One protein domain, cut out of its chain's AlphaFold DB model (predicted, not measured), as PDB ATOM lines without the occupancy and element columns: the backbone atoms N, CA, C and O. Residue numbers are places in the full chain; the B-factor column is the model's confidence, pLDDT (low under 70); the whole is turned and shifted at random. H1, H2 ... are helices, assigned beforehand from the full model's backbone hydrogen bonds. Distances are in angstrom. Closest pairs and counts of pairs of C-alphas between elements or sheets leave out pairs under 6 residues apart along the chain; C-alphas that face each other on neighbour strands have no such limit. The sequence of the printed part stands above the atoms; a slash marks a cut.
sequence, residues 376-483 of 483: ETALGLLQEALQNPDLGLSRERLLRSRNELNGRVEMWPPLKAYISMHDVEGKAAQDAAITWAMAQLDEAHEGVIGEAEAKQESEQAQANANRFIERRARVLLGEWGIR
ATOM      1  N   GLU A 376     -28.077  64.046 -20.555       78.00
ATOM      2  CA  GLU A 376     -28.883  65.227 -20.208       78.00
ATOM      3  C   GLU A 376     -29.792  65.643 -21.366       78.00
ATOM      4  O   GLU A 376     -30.997  65.830 -21.177       78.00
ATOM      5  N   THR A 377     -29.261  65.687 -22.590       73.25
ATOM      6  CA  THR A 377     -30.077  65.895 -23.796       73.25
ATOM      7  C   THR A 377     -31.104  64.774 -23.980       73.25
ATOM      8  O   THR A 377     -32.250  65.035 -24.357       73.25
ATOM      9  N   ALA A 378     -30.732  63.525 -23.676       77.94
ATOM     10  CA  ALA A 378     -31.655  62.396 -23.710       77.94
ATOM     11  C   ALA A 378     -32.811  62.557 -22.709       77.94
ATOM     12  O   ALA A 378     -33.969  62.317 -23.061       77.94
ATOM     13  N   LEU A 379     -32.510  63.020 -21.494       82.88
ATOM     14  CA  LEU A 379     -33.511  63.306 -20.473       82.88
ATOM     15  C   LEU A 379     -34.427  64.455 -20.897       82.88
ATOM     16  O   LEU A 379     -35.644  64.323 -20.784       82.88
ATOM     17  N   GLY A 380     -33.865  65.544 -21.426       74.56
ATOM     18  CA  GLY A 380     -34.627  66.697 -21.906       74.56
ATOM     19  C   GLY A 380     -35.620  66.322 -23.007       74.56
ATOM     20  O   GLY A 380     -36.799  66.655 -22.911       74.56
ATOM     21  N   LEU A 381     -35.180  65.544 -24.002       78.62
ATOM     22  CA  LEU A 381     -36.048  65.050 -25.080       78.62
ATOM     23  C   LEU A 381     -37.147  64.113 -24.568       78.62
ATOM     24  O   LEU A 381     -38.290  64.185 -25.024       78.62
ATOM     25  N   LEU A 382     -36.822  63.233 -23.615       85.06
ATOM     26  CA  LEU A 382     -37.821  62.365 -23.000       85.06
ATOM     27  C   LEU A 382     -38.845  63.184 -22.199       85.06
ATOM     28  O   LEU A 382     -40.042  62.937 -22.320       85.06
ATOM     29  N   GLN A 383     -38.400  64.157 -21.402       82.12
ATOM     30  CA  GLN A 383     -39.276  65.013 -20.601       82.12
ATOM     31  C   GLN A 383     -40.167  65.905 -21.472       82.12
ATOM     32  O   GLN A 383     -41.351  66.045 -21.168       82.12
ATOM     33  N   GLU A 384     -39.648  66.444 -22.578       78.06
ATOM     34  CA  GLU A 384     -40.442  67.186 -23.564       78.06
ATOM     35  C   GLU A 384     -41.552  66.302 -24.150       78.06
ATOM     36  O   GLU A 384     -42.716  66.705 -24.197       78.06
ATOM     37  N   ALA A 385     -41.226  65.059 -24.516       79.94
ATOM     38  CA  ALA A 385     -42.216  64.110 -25.007       79.94
ATOM     39  C   ALA A 385     -43.244  63.726 -23.928       79.94
ATOM     40  O   ALA A 385     -44.435  63.660 -24.213       79.94
ATOM     41  N   LEU A 386     -42.824  63.534 -22.675       81.19
ATOM     42  CA  LEU A 386     -43.731  63.244 -21.556       81.19
ATOM     43  C   LEU A 386     -44.701  64.400 -21.261       81.19
ATOM     44  O   LEU A 386     -45.808  64.159 -20.785       81.19
ATOM     45  N   GLN A 387     -44.308  65.640 -21.557       77.38
ATOM     46  CA  GLN A 387     -45.157  66.825 -21.419       77.38
ATOM     47  C   GLN A 387     -46.052  67.079 -22.639       77.38
ATOM     48  O   GLN A 387     -46.908  67.966 -22.581       77.38
ATOM     49  N   ASN A 388     -45.883  66.324 -23.730       74.81
ATOM     50  CA  ASN A 388     -46.660  66.511 -24.945       74.81
ATOM     51  C   ASN A 388     -48.096  65.969 -24.767       74.81
ATOM     52  O   ASN A 388     -48.291  64.748 -24.702       74.81
ATOM     53  N   PRO A 389     -49.124  66.844 -24.720       68.50
ATOM     54  CA  PRO A 389     -50.505  66.422 -24.500       68.50
ATOM     55  C   PRO A 389     -51.055  65.571 -25.652       68.50
ATOM     56  O   PRO A 389     -51.939  64.744 -25.423       68.50
ATOM     57  N   ASP A 390     -50.507  65.711 -26.864       67.38
ATOM     58  CA  ASP A 390     -50.978  65.010 -28.062       67.38
ATOM     59  C   ASP A 390     -50.686  63.503 -27.991       67.38
ATOM     60  O   ASP A 390     -51.420  62.685 -28.555       67.38
ATOM     61  N   LEU A 391     -49.680  63.095 -27.210       70.69
ATOM     62  CA  LEU A 391     -49.377  61.681 -26.977       70.69
ATOM     63  C   LEU A 391     -50.371  61.008 -26.017       70.69
ATOM     64  O   LEU A 391     -50.467  59.781 -26.007       70.69
ATOM     65  N   GLY A 392     -51.149  61.776 -25.242       72.56
ATOM     66  CA  GLY A 392     -52.166  61.234 -24.330       72.56
ATOM     67  C   GLY A 392     -51.604  60.215 -23.330       72.56
ATOM     68  O   GLY A 392     -52.244  59.190 -23.056       72.56
ATOM     69  N   LEU A 393     -50.383  60.463 -22.845       80.00
ATOM     70  CA  LEU A 393     -49.651  59.591 -21.930       80.00
ATOM     71  C   LEU A 393     -50.152  59.814 -20.497       80.00
ATOM     72  O   LEU A 393     -50.083  60.918 -19.969       80.00
ATOM     73  N   SER A 394     -50.644  58.751 -19.863       80.88
ATOM     74  CA  SER A 394     -50.880  58.700 -18.417       80.88
ATOM     75  C   SER A 394     -49.796  57.859 -17.749       80.88
ATOM     76  O   SER A 394     -49.166  57.027 -18.407       80.88
ATOM     77  N   ARG A 395     -49.603  58.003 -16.432       79.56
ATOM     78  CA  ARG A 395     -48.675  57.152 -15.666       79.56
ATOM     79  C   ARG A 395     -48.937  55.658 -15.888       79.56
ATOM     80  O   ARG A 395     -47.995  54.883 -16.043       79.56
ATOM     81  N   GLU A 396     -50.206  55.260 -15.968       79.19
ATOM     82  CA  GLU A 396     -50.593  53.880 -16.279       79.19
ATOM     83  C   GLU A 396     -50.150  53.460 -17.683       79.19
ATOM     84  O   GLU A 396     -49.522  52.413 -17.825       79.19
ATOM     85  N   ARG A 397     -50.385  54.295 -18.705       78.94
ATOM     86  CA  ARG A 397     -49.961  54.014 -20.087       78.94
ATOM     87  C   ARG A 397     -48.440  53.988 -20.246       78.94
ATOM     88  O   ARG A 397     -47.929  53.219 -21.049       78.94
ATOM     89  N   LEU A 398     -47.702  54.775 -19.468       83.25
ATOM     90  CA  LEU A 398     -46.237  54.759 -19.494       83.25
ATOM     91  C   LEU A 398     -45.659  53.444 -18.966       83.25
ATOM     92  O   LEU A 398     -44.669  52.944 -19.495       83.25
ATOM     93  N   LEU A 399     -46.278  52.877 -17.931       81.88
ATOM     94  CA  LEU A 399     -45.807  51.652 -17.285       81.88
ATOM     95  C   LEU A 399     -46.371  50.385 -17.932       81.88
ATOM     96  O   LEU A 399     -45.702  49.353 -17.937       81.88
ATOM     97  N   ARG A 400     -47.609  50.448 -18.424       77.62
ATOM     98  CA  ARG A 400     -48.348  49.335 -19.016       77.62
ATOM     99  C   ARG A 400     -49.288  49.866 -20.095       77.62
ATOM    100  O   ARG A 400     -50.465  50.103 -19.837       77.62
ATOM    101  N   SER A 401     -48.781  49.999 -21.316       72.56
ATOM    102  CA  SER A 401     -49.633  50.185 -22.491       72.56
ATOM    103  C   SER A 401     -49.631  48.923 -23.332       72.56
ATOM    104  O   SER A 401     -48.614  48.243 -23.470       72.56
ATOM    105  N   ARG A 402     -50.784  48.607 -23.917       67.06
ATOM    106  CA  ARG A 402     -50.835  47.623 -24.990       67.06
ATOM    107  C   ARG A 402     -50.178  48.260 -26.210       67.06
ATOM    108  O   ARG A 402     -50.680  49.259 -26.714       67.06
ATOM    109  N   ASN A 403     -49.057  47.714 -26.655       63.75
ATOM    110  CA  ASN A 403     -48.419  48.172 -27.877       63.75
ATOM    111  C   ASN A 403     -49.247  47.679 -29.077       63.75
ATOM    112  O   ASN A 403     -49.491  46.481 -29.231       63.75
ATOM    113  N   GLU A 404     -49.710  48.609 -29.912       64.88
ATOM    114  CA  GLU A 404     -50.581  48.318 -31.056       64.88
ATOM    115  C   GLU A 404     -49.874  47.536 -32.179       64.88
ATOM    116  O   GLU A 404     -50.539  46.916 -33.008       64.88
ATOM    117  N   LEU A 405     -48.534  47.492 -32.184       59.34
ATOM    118  CA  LEU A 405     -47.735  46.738 -33.163       59.34
ATOM    119  C   LEU A 405     -47.712  45.236 -32.859       59.34
ATOM    120  O   LEU A 405     -47.853  44.404 -33.758       59.34
ATOM    121  N   ASN A 406     -47.498  44.886 -31.589       59.88
ATOM    122  CA  ASN A 406     -47.230  43.510 -31.153       59.88
ATOM    123  C   ASN A 406     -48.345  42.926 -30.262       59.88
ATOM    124  O   ASN A 406     -48.331  41.733 -29.958       59.88
ATOM    125  N   GLY A 407     -49.309  43.751 -29.843       62.59
ATOM    126  CA  GLY A 407     -50.426  43.383 -28.975       62.59
ATOM    127  C   GLY A 407     -50.045  43.079 -27.522       62.59
ATOM    128  O   GLY A 407     -50.940  42.737 -26.744       62.59
ATOM    129  N   ARG A 408     -48.761  43.193 -27.156       67.12
ATOM    130  CA  ARG A 408     -48.223  42.915 -25.820       67.12
ATOM    131  C   ARG A 408     -48.392  44.129 -24.919       67.12
ATOM    132  O   ARG A 408     -48.357  45.269 -25.370       67.12
ATOM    133  N   VAL A 409     -48.581  43.869 -23.631       73.38
ATOM    134  CA  VAL A 409     -48.566  44.918 -22.610       73.38
ATOM    135  C   VAL A 409     -47.122  45.131 -22.197       73.38
ATOM    136  O   VAL A 409     -46.501  44.228 -21.640       73.38
ATOM    137  N   GLU A 410     -46.595  46.310 -22.486       79.44
ATOM    138  CA  GLU A 410     -45.220  46.666 -22.168       79.44
ATOM    139  C   GLU A 410     -45.103  48.127 -21.728       79.44
ATOM    140  O   GLU A 410     -46.032  48.929 -21.863       79.44
ATOM    141  N   MET A 411     -43.955  48.451 -21.137       85.12
ATOM    142  CA  MET A 411     -43.596  49.824 -20.805       85.12
ATOM    143  C   MET A 411     -43.424  50.638 -22.088       85.12
ATOM    144  O   MET A 411     -42.950  50.113 -23.096       85.12
ATOM    145  N   TRP A 412     -43.753  51.929 -22.031       88.12
ATOM    146  CA  TRP A 412     -43.578  52.831 -23.160       88.12
ATOM    147  C   TRP A 412     -42.128  52.777 -23.689       88.12
ATOM    148  O   TRP A 412     -41.193  53.036 -22.919       88.12
ATOM    149  N   PRO A 413     -41.911  52.427 -24.973       87.00
ATOM    150  CA  PRO A 413     -40.578  52.089 -25.472       87.00
ATOM    151  C   PRO A 413     -39.506  53.181 -25.288       87.00
ATOM    152  O   PRO A 413     -38.391  52.827 -24.901       87.00
ATOM    153  N   PRO A 414     -39.802  54.487 -25.470       89.88
ATOM    154  CA  PRO A 414     -38.856  55.564 -25.165       89.88
ATOM    155  C   PRO A 414     -38.383  55.592 -23.715       89.88
ATOM    156  O   PRO A 414     -37.187  55.707 -23.459       89.88
ATOM    157  N   LEU A 415     -39.303  55.436 -22.759       90.69
ATOM    158  CA  LEU A 415     -38.967  55.440 -21.335       90.69
ATOM    159  C   LEU A 415     -38.041  54.270 -20.996       90.69
ATOM    160  O   LEU A 415     -37.033  54.452 -20.316       90.69
ATOM    161  N   LYS A 416     -38.345  53.082 -21.528       89.88
ATOM    162  CA  LYS A 416     -37.488  51.904 -21.364       89.88
ATOM    163  C   LYS A 416     -36.096  52.133 -21.961       89.88
ATOM    164  O   LYS A 416     -35.108  51.807 -21.312       89.88
ATOM    165  N   ALA A 417     -36.012  52.699 -23.166       87.88
ATOM    166  CA  ALA A 417     -34.739  52.980 -23.830       87.88
ATOM    167  C   ALA A 417     -33.876  53.972 -23.041       87.88
ATOM    168  O   ALA A 417     -32.687  53.729 -22.865       87.88
ATOM    169  N   TYR A 418     -34.476  55.044 -22.516       91.94
ATOM    170  CA  TYR A 418     -33.758  56.001 -21.679       91.94
ATOM    171  C   TYR A 418     -33.181  55.337 -20.425       91.94
ATOM    172  O   TYR A 418     -31.991  55.466 -20.157       91.94
ATOM    173  N   ILE A 419     -33.991  54.571 -19.688       90.56
ATOM    174  CA  ILE A 419     -33.529  53.935 -18.446       90.56
ATOM    175  C   ILE A 419     -32.426  52.910 -18.732       90.56
ATOM    176  O   ILE A 419     -31.451  52.837 -17.995       90.56
ATOM    177  N   SER A 420     -32.546  52.144 -19.817       88.44
ATOM    178  CA  SER A 420     -31.530  51.158 -20.194       88.44
ATOM    179  C   SER A 420     -30.188  51.772 -20.603       88.44
ATOM    180  O   SER A 420     -29.170  51.106 -20.457       88.44
ATOM    181  N   MET A 421     -30.173  52.990 -21.156       86.69
ATOM    182  CA  MET A 421     -28.981  53.550 -21.816       86.69
ATOM    183  C   MET A 421     -28.366  54.749 -21.084       86.69
ATOM    184  O   MET A 421     -27.162  54.975 -21.203       86.69
ATOM    185  N   HIS A 422     -29.173  55.504 -20.334       88.19
ATOM    186  CA  HIS A 422     -28.811  56.820 -19.788       88.19
ATOM    187  C   HIS A 422     -29.000  56.949 -18.277       88.19
ATOM    188  O   HIS A 422     -28.285  57.723 -17.647       88.19
ATOM    189  N   ASP A 423     -29.925  56.196 -17.673       90.75
ATOM    190  CA  ASP A 423     -30.049  56.146 -16.211       90.75
ATOM    191  C   ASP A 423     -28.926  55.288 -15.614       90.75
ATOM    192  O   ASP A 423     -28.678  54.174 -16.070       90.75
ATOM    193  N   VAL A 424     -28.257  55.796 -14.577       86.62
ATOM    194  CA  VAL A 424     -27.082  55.145 -13.971       86.62
ATOM    195  C   VAL A 424     -27.412  53.738 -13.468       86.62
ATOM    196  O   VAL A 424     -26.681  52.789 -13.750       86.62
ATOM    197  N   GLU A 425     -28.523  53.588 -12.745       84.75
ATOM    198  CA  GLU A 425     -28.931  52.307 -12.167       84.75
ATOM    199  C   GLU A 425     -29.474  51.354 -13.240       84.75
ATOM    200  O   GLU A 425     -29.148  50.166 -13.251       84.75
ATOM    201  N   GLY A 426     -30.296  51.867 -14.160       85.38
ATOM    202  CA  GLY A 426     -30.861  51.093 -15.261       85.38
ATOM    203  C   GLY A 426     -29.806  50.566 -16.233       85.38
ATOM    204  O   GLY A 426     -29.863  49.393 -16.614       85.38
ATOM    205  N   LYS A 427     -28.806  51.388 -16.567       87.75
ATOM    206  CA  LYS A 427     -27.660  50.995 -17.388       87.75
ATOM    207  C   LYS A 427     -26.795  49.953 -16.687       87.75
ATOM    208  O   LYS A 427     -26.503  48.924 -17.283       87.75
ATOM    209  N   ALA A 428     -26.470  50.153 -15.407       82.88
ATOM    210  CA  ALA A 428     -25.711  49.167 -14.637       82.88
ATOM    211  C   ALA A 428     -26.411  47.792 -14.602       82.88
ATOM    212  O   ALA A 428     -25.755  46.758 -14.714       82.88
ATOM    213  N   ALA A 429     -27.745  47.768 -14.504       81.69
ATOM    214  CA  ALA A 429     -28.518  46.529 -14.565       81.69
ATOM    215  C   ALA A 429     -28.455  45.840 -15.944       81.69
ATOM    216  O   ALA A 429     -28.443  44.610 -16.001       81.69
ATOM    217  N   GLN A 430     -28.411  46.604 -17.043       87.19
ATOM    218  CA  GLN A 430     -28.224  46.053 -18.392       87.19
ATOM    219  C   GLN A 430     -26.797  45.552 -18.616       87.19
ATOM    220  O   GLN A 430     -26.619  44.423 -19.064       87.19
ATOM    221  N   ASP A 431     -25.789  46.337 -18.237       82.94
ATOM    222  CA  ASP A 431     -24.378  45.967 -18.370       82.94
ATOM    223  C   ASP A 431     -24.060  44.693 -17.566       82.94
ATOM    224  O   ASP A 431     -23.335  43.813 -18.039       82.94
ATOM    225  N   ALA A 432     -24.662  44.537 -16.382       78.00
ATOM    226  CA  ALA A 432     -24.558  43.320 -15.578       78.00
ATOM    227  C   ALA A 432     -25.202  42.105 -16.266       78.00
ATOM    228  O   ALA A 432     -24.620  41.023 -16.257       78.00
ATOM    229  N   ALA A 433     -26.374  42.272 -16.888       77.69
ATOM    230  CA  ALA A 433     -27.031  41.190 -17.620       77.69
ATOM    231  C   ALA A 433     -26.247  40.771 -18.873       77.69
ATOM    232  O   ALA A 433     -26.140  39.578 -19.146       77.69
ATOM    233  N   ILE A 434     -25.659  41.728 -19.598       80.25
ATOM    234  CA  ILE A 434     -24.806  41.459 -20.766       80.25
ATOM    235  C   ILE A 434     -23.539  40.720 -20.334       80.25
ATOM    236  O   ILE A 434     -23.191  39.704 -20.927       80.25
ATOM    237  N   THR A 435     -22.880  41.199 -19.276       80.81
ATOM    238  CA  THR A 435     -21.660  40.579 -18.740       80.81
ATOM    239  C   THR A 435     -21.933  39.147 -18.278       80.81
ATOM    240  O   THR A 435     -21.154  38.245 -18.575       80.81
ATOM    241  N   TRP A 436     -23.068  38.922 -17.608       75.94
ATOM    242  CA  TRP A 436     -23.519  37.584 -17.226       75.94
ATOM    243  C   TRP A 436     -23.745  36.689 -18.448       75.94
ATOM    244  O   TRP A 436     -23.226  35.581 -18.499       75.94
ATOM    245  N   ALA A 437     -24.465  37.178 -19.461       77.25
ATOM    246  CA  ALA A 437     -24.731  36.412 -20.677       77.25
ATOM    247  C   ALA A 437     -23.443  36.039 -21.435       77.25
ATOM    248  O   ALA A 437     -23.331  34.920 -21.930       77.25
ATOM    249  N   MET A 438     -22.460  36.943 -21.497       77.06
ATOM    250  CA  MET A 438     -21.152  36.656 -22.098       77.06
ATOM    251  C   MET A 438     -20.411  35.557 -21.331       77.06
ATOM    252  O   MET A 438     -19.960  34.600 -21.950       77.06
ATOM    253  N   ALA A 439     -20.373  35.637 -19.998       77.56
ATOM    254  CA  ALA A 439     -19.737  34.612 -19.172       77.56
ATOM    255  C   ALA A 439     -20.377  33.225 -19.363       77.56
ATOM    256  O   ALA A 439     -19.673  32.227 -19.466       77.56
ATOM    257  N   GLN A 440     -21.709  33.158 -19.472       79.12
ATOM    258  CA  GLN A 440     -22.417  31.895 -19.710       79.12
ATOM    259  C   GLN A 440     -22.157  31.322 -21.113       79.12
ATOM    260  O   GLN A 440     -22.082  30.107 -21.286       79.12
ATOM    261  N   LEU A 441     -21.994  32.176 -22.128       78.31
ATOM    262  CA  LEU A 441     -21.604  31.733 -23.469       78.31
ATOM    263  C   LEU A 441     -20.163  31.207 -23.506       78.31
ATOM    264  O   LEU A 441     -19.914  30.201 -24.170       78.31
ATOM    265  N   ASP A 442     -19.245  31.845 -22.777       78.88
ATOM    266  CA  ASP A 442     -17.856  31.392 -22.655       78.88
ATOM    267  C   ASP A 442     -17.786  30.030 -21.939       78.88
ATOM    268  O   ASP A 442     -17.168  29.096 -22.453       78.88
ATOM    269  N   GLU A 443     -18.515  29.855 -20.829       75.69
ATOM    270  CA  GLU A 443     -18.620  28.572 -20.112       75.69
ATOM    271  C   GLU A 443     -19.220  27.455 -20.982       75.69
ATOM    272  O   GLU A 443     -18.782  26.302 -20.914       75.69
ATOM    273  N   ALA A 444     -20.196  27.776 -21.838       81.31
ATOM    274  CA  ALA A 444     -20.737  26.818 -22.801       81.31
ATOM    275  C   ALA A 444     -19.718  26.440 -23.886       81.31
ATOM    276  O   ALA A 444     -19.645  25.278 -24.287       81.31
ATOM    277  N   HIS A 445     -18.905  27.398 -24.345       80.50
ATOM    278  CA  HIS A 445     -17.856  27.150 -25.335       80.50
ATOM    279  C   HIS A 445     -16.717  26.286 -24.775       80.50
ATOM    280  O   HIS A 445     -16.168  25.443 -25.485       80.50
ATOM    281  N   GLU A 446     -16.403  26.451 -23.488       82.12
ATOM    282  CA  GLU A 446     -15.447  25.620 -22.747       82.12
ATOM    283  C   GLU A 446     -16.020  24.248 -22.338       82.12
ATOM    284  O   GLU A 446     -15.285  23.386 -21.852       82.12
ATOM    285  N   GLY A 447     -17.316  24.010 -22.570       73.00
ATOM    286  CA  GLY A 447     -17.997  22.748 -22.273       73.00
ATOM    287  C   GLY A 447     -18.331  22.540 -20.791       73.00
ATOM    288  O   GLY A 447     -18.594  21.408 -20.385       73.00
ATOM    289  N   VAL A 448     -18.310  23.608 -19.988       76.12
ATOM    290  CA  VAL A 448     -18.637  23.591 -18.552       76.12
ATOM    291  C   VAL A 448     -20.147  23.473 -18.332       76.12
ATOM    292  O   VAL A 448     -20.581  22.739 -17.444       76.12
ATOM    293  N   ILE A 449     -20.943  24.140 -19.173       79.31
ATOM    294  CA  ILE A 449     -22.412  24.069 -19.192       79.31
ATOM    295  C   ILE A 449     -22.927  23.791 -20.608       79.31
ATOM    296  O   ILE A 449     -22.216  23.971 -21.596       79.31
ATOM    297  N   GLY A 450     -24.176  23.338 -20.735       78.62
ATOM    298  CA  GLY A 450     -24.794  23.135 -22.051       78.62
ATOM    299  C   GLY A 450     -25.254  24.449 -22.698       78.62
ATOM    300  O   GLY A 450     -25.701  25.359 -22.007       78.62
ATOM    301  N   GLU A 451     -25.269  24.530 -24.035       79.94
ATOM    302  CA  GLU A 451     -25.773  25.717 -24.765       79.94
ATOM    303  C   GLU A 451     -27.214  26.102 -24.376       79.94
ATOM    304  O   GLU A 451     -27.570  27.280 -24.322       79.94
ATOM    305  N   ALA A 452     -28.060  25.107 -24.084       84.00
ATOM    306  CA  ALA A 452     -29.435  25.334 -23.642       84.00
ATOM    307  C   ALA A 452     -29.506  25.969 -22.243       84.00
ATOM    308  O   ALA A 452     -30.367  26.813 -21.997       84.00
ATOM    309  N   GLU A 453     -28.590  25.586 -21.354       80.56
ATOM    310  CA  GLU A 453     -28.477  26.110 -19.992       80.56
ATOM    311  C   GLU A 453     -27.935  27.544 -20.013       80.56
ATOM    312  O   GLU A 453     -28.573  28.444 -19.470       80.56
ATOM    313  N   ALA A 454     -26.869  27.797 -20.781       73.88
ATOM    314  CA  ALA A 454     -26.332  29.142 -20.997       73.88
ATOM    315  C   ALA A 454     -27.379  30.112 -21.568       73.88
ATOM    316  O   ALA A 454     -27.478  31.274 -21.153       73.88
ATOM    317  N   LYS A 455     -28.208  29.633 -22.506       82.38
ATOM    318  CA  LYS A 455     -29.317  30.411 -23.063       82.38
ATOM    319  C   LYS A 455     -30.380  30.722 -22.009       82.38
ATOM    320  O   LYS A 455     -30.827  31.866 -21.930       82.38
ATOM    321  N   GLN A 456     -30.778  29.738 -21.203       84.50
ATOM    322  CA  GLN A 456     -31.776  29.923 -20.149       84.50
ATOM    323  C   GLN A 456     -31.303  30.930 -19.089       84.50
ATOM    324  O   GLN A 456     -32.062  31.826 -18.710       84.50
ATOM    325  N   GLU A 457     -30.047  30.834 -18.652       77.00
ATOM    326  CA  GLU A 457     -29.447  31.762 -17.686       77.00
ATOM    327  C   GLU A 457     -29.337  33.187 -18.247       77.00
ATOM    328  O   GLU A 457     -29.677  34.163 -17.571       77.00
ATOM    329  N   SER A 458     -28.967  33.324 -19.523       77.06
ATOM    330  CA  SER A 458     -28.938  34.618 -20.219       77.06
ATOM    331  C   SER A 458     -30.331  35.256 -20.313       77.06
ATOM    332  O   SER A 458     -30.506  36.447 -20.033       77.06
ATOM    333  N   GLU A 459     -31.354  34.468 -20.661       82.69
ATOM    334  CA  GLU A 459     -32.747  34.928 -20.711       82.69
ATOM    335  C   GLU A 459     -33.248  35.362 -19.325       82.69
ATOM    336  O   GLU A 459     -33.909  36.401 -19.193       82.69
ATOM    337  N   GLN A 460     -32.889  34.620 -18.274       80.69
ATOM    338  CA  GLN A 460     -33.260  34.939 -16.898       80.69
ATOM    339  C   GLN A 460     -32.576  36.219 -16.397       80.69
ATOM    340  O   GLN A 460     -33.238  37.069 -15.786       80.69
ATOM    341  N   ALA A 461     -31.287  36.407 -16.688       75.31
ATOM    342  CA  ALA A 461     -30.555  37.631 -16.369       75.31
ATOM    343  C   ALA A 461     -31.183  38.852 -17.061       75.31
ATOM    344  O   ALA A 461     -31.475  39.864 -16.413       75.31
ATOM    345  N   GLN A 462     -31.522  38.724 -18.347       80.31
ATOM    346  CA  GLN A 462     -32.200  39.782 -19.093       80.31
ATOM    347  C   GLN A 462     -33.605  40.081 -18.537       80.31
ATOM    348  O   GLN A 462     -34.021  41.245 -18.472       80.31
ATOM    349  N   ALA A 463     -34.350  39.060 -18.100       80.19
ATOM    350  CA  ALA A 463     -35.658  39.226 -17.465       80.19
ATOM    351  C   ALA A 463     -35.563  39.929 -16.098       80.19
ATOM    352  O   ALA A 463     -36.438  40.731 -15.750       80.19
ATOM    353  N   ASN A 464     -34.506  39.661 -15.328       77.81
ATOM    354  CA  ASN A 464     -34.231  40.338 -14.062       77.81
ATOM    355  C   ASN A 464     -33.888  41.819 -14.281       77.81
ATOM    356  O   ASN A 464     -34.463  42.676 -13.601       77.81
ATOM    357  N   ALA A 465     -33.045  42.133 -15.272       76.75
ATOM    358  CA  ALA A 465     -32.736  43.509 -15.661       76.75
ATOM    359  C   ALA A 465     -33.995  44.273 -16.105       76.75
ATOM    360  O   ALA A 465     -34.257  45.378 -15.634       76.75
ATOM    361  N   ASN A 466     -34.857  43.654 -16.923       82.94
ATOM    362  CA  ASN A 466     -36.136  44.254 -17.323       82.94
ATOM    363  C   ASN A 466     -37.048  44.552 -16.115       82.94
ATOM    364  O   ASN A 466     -37.614  45.643 -16.020       82.94
ATOM    365  N   ARG A 467     -37.156  43.627 -15.146       84.81
ATOM    366  CA  ARG A 467     -37.915  43.847 -13.896       84.81
ATOM    367  C   ARG A 467     -37.319  44.956 -13.029       84.81
ATOM    368  O   ARG A 467     -38.053  45.639 -12.309       84.81
ATOM    369  N   PHE A 468     -36.000  45.126 -13.048       84.94
ATOM    370  CA  PHE A 468     -35.338  46.243 -12.382       84.94
ATOM    371  C   PHE A 468     -35.700  47.572 -13.053       84.94
ATOM    372  O   PHE A 468     -36.196  48.471 -12.376       84.94
ATOM    373  N   ILE A 469     -35.581  47.652 -14.380       86.44
ATOM    374  CA  ILE A 469     -35.936  48.837 -15.175       86.44
ATOM    375  C   ILE A 469     -37.391  49.256 -14.943       86.44
ATOM    376  O   ILE A 469     -37.673  50.435 -14.755       86.44
ATOM    377  N   GLU A 470     -38.327  48.310 -14.855       87.06
ATOM    378  CA  GLU A 470     -39.720  48.613 -14.502       87.06
ATOM    379  C   GLU A 470     -39.893  49.219 -13.111       87.06
ATOM    380  O   GLU A 470     -40.743  50.089 -12.915       87.06
ATOM    381  N   ARG A 471     -39.125  48.763 -12.118       86.62
ATOM    382  CA  ARG A 471     -39.146  49.362 -10.777       86.62
ATOM    383  C   ARG A 471     -38.540  50.759 -10.803       86.62
ATOM    384  O   ARG A 471     -39.164  51.677 -10.274       86.62
ATOM    385  N   ARG A 472     -37.411  50.928 -11.493       88.81
ATOM    386  CA  ARG A 472     -36.736  52.215 -11.675       88.81
ATOM    387  C   ARG A 472     -37.635  53.242 -12.364       88.81
ATOM    388  O   ARG A 472     -37.760  54.362 -11.881       88.81
ATOM    389  N   ALA A 473     -38.369  52.834 -13.399       88.69
ATOM    390  CA  ALA A 473     -39.345  53.680 -14.082       88.69
ATOM    391  C   ALA A 473     -40.407  54.245 -13.123       88.69
ATOM    392  O   ALA A 473     -40.744  55.421 -13.196       88.69
ATOM    393  N   ARG A 474     -40.920  53.438 -12.182       89.31
ATOM    394  CA  ARG A 474     -41.924  53.906 -11.204       89.31
ATOM    395  C   ARG A 474     -41.372  54.970 -10.256       89.31
ATOM    396  O   ARG A 474     -42.127  55.870  -9.881       89.31
ATOM    397  N   VAL A 475     -40.101  54.843  -9.873       86.81
ATOM    398  CA  VAL A 475     -39.392  55.807  -9.020       86.81
ATOM    399  C   VAL A 475     -39.188  57.113  -9.785       86.81
ATOM    400  O   VAL A 475     -39.695  58.139  -9.344       86.81
ATOM    401  N   LEU A 476     -38.594  57.049 -10.981       86.69
ATOM    402  CA  LEU A 476     -38.338  58.219 -11.832       86.69
ATOM    403  C   LEU A 476     -39.617  58.992 -12.170       86.69
ATOM    404  O   LEU A 476     -39.665  60.208 -12.033       86.69
ATOM    405  N   LEU A 477     -40.702  58.299 -12.534       85.38
ATOM    406  CA  LEU A 477     -41.990  58.959 -12.781       85.38
ATOM    407  C   LEU A 477     -42.547  59.642 -11.519       85.38
ATOM    408  O   LEU A 477     -43.269  60.631 -11.625       85.38
ATOM    409  N   GLY A 478     -42.244  59.120 -10.324       83.19
ATOM    410  CA  GLY A 478     -42.561  59.773  -9.052       83.19
ATOM    411  C   GLY A 478     -41.736  61.039  -8.818       83.19
ATOM    412  O   GLY A 478     -42.307  62.075  -8.489       83.19
ATOM    413  N   GLU A 479     -40.424  60.972  -9.045       84.38
ATOM    414  CA  GLU A 479     -39.497  62.109  -8.929       84.38
ATOM    415  C   GLU A 479     -39.835  63.233  -9.916       84.38
ATOM    416  O   GLU A 479     -39.796  64.409  -9.560       84.38
ATOM    417  N   TRP A 480     -40.250  62.884 -11.137       83.88
ATOM    418  CA  TRP A 480     -40.675  63.844 -12.162       83.88
ATOM    419  C   TRP A 480     -42.094  64.391 -11.946       83.88
ATOM    420  O   TRP A 480     -42.583  65.172 -12.759       83.88
ATOM    421  N   GLY A 481     -42.779  63.987 -10.871       78.00
ATOM    422  CA  GLY A 481     -44.118  64.478 -10.542       78.00
ATOM    423  C   GLY A 481     -45.213  64.035 -11.518       78.00
ATOM    424  O   GLY A 481     -46.291  64.632 -11.532       78.00
ATOM    425  N   ILE A 482     -44.971  62.991 -12.319       77.25
ATOM    426  CA  ILE A 482     -45.938  62.437 -13.273       77.25
ATOM    427  C   ILE A 482     -46.882  61.513 -12.500       77.25
ATOM    428  O   ILE A 482     -46.518  60.391 -12.130       77.25
ATOM    429  N   ARG A 483     -48.080  62.022 -12.194       60.88
ATOM    430  CA  ARG A 483     -49.101  61.320 -11.404       60.88
ATOM    431  C   ARG A 483     -49.892  60.304 -12.210       60.88
ATOM    432  O   ARG A 483     -50.212  60.577 -13.387       60.88
TER     433      ARG A 483
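AT A GLANCE: This is residues 376 to 483 of the 483 residues of the protein "HpaF protein" of Xanthomonas phaseoli pv. dieffenbachiae (UniProt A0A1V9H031). A long helical hairpin of H4 and H5 makes the length of this domain, and at the end away from its turn it bears a small head of three shorter helices. There H3 crosses H5, H1 lies side by side with H3, and H2 packs on the part of H5 that reaches into the head; between H2 and H3 the chain makes a loop, residues 400 to 412, folded back on itself. The printed part has 108 residues with five named helices, H1 to H5 in order along the chain, and no named strand; the class is all helix. The whole is loose, with a radius of gyration of the C-alphas of 16.7 A, and elongated, spanning 54 by 31 by 19 A.

IN THESE COORDINATES: Find C-alpha 376 at (-28.883, 65.227, -20.208); from there H1 runs through residues 376 to 386, 15.0 A from first to last C-alpha. H2 is short, residues 395 to 399. Go on to C-alpha 413 at (-40.578, 52.089, -25.472), where H3 begins; it holds residues 413 to 421. H4, residues 424 to 445, is 31.6 A long. H5, residues 451 to 479, is the longest helix at 42.0 A and ends with C-alpha 479 at (-39.497, 62.109, -8.929).

HOW THE PARTS SIT: Start at the hubs, H3 and H5, which touch three other helices each. They touch each other about perpendicular, at 75 degrees, with H5 taking part through residues 469 to 473 alone; the closest C-alphas are those of Ile 419 and Ile 469, 6.5 A apart. Along H5 you find the helical hairpin with H4: they touch at a shallow tilt of 1 degrees, opposite ways, closest at the C-alphas of Ala 437 and Ser 458, 4.6 A apart. H3 and H4 touch only at the corner by their link, where the C-alphas of Ser 420 and Lys 427 are closest at 4.8 A. H1 touches H3 at a shallow tilt of 19 degrees, opposite ways, with the C-alphas of Ala 378 and Tyr 418 closest at 7.0 A. H2 touches residues 470 to 477 of H5 alone, closest at the C-alphas of Leu 399 and Glu 470, 7.4 A apart. H2 and H3 are close but not clearly touching, while H1 is apart from H2, H4 and H5. The helix packing is mostly aligned, but only just: two of three tilted pairs, with the corner pair left out, are at a shallow tilt. In H1, H2, H3, H4 and H5 every O i to N i+4 pair is within hydrogen-bond range.

THE WHOLE: The two C-alphas farthest apart are those of Pro 389 and Gly 447, at 54.5 A. The printed part has no cut and ends at Arg 483, the chain's last residue. The link from H2 to H3 is long; in it residues 401 to 402 pair with residues 409 to 410, antiparallel. The mean pLDDT of the printed part is 80.0, and it is under 70 at residues 389 to 390, 402 to 408 and 483.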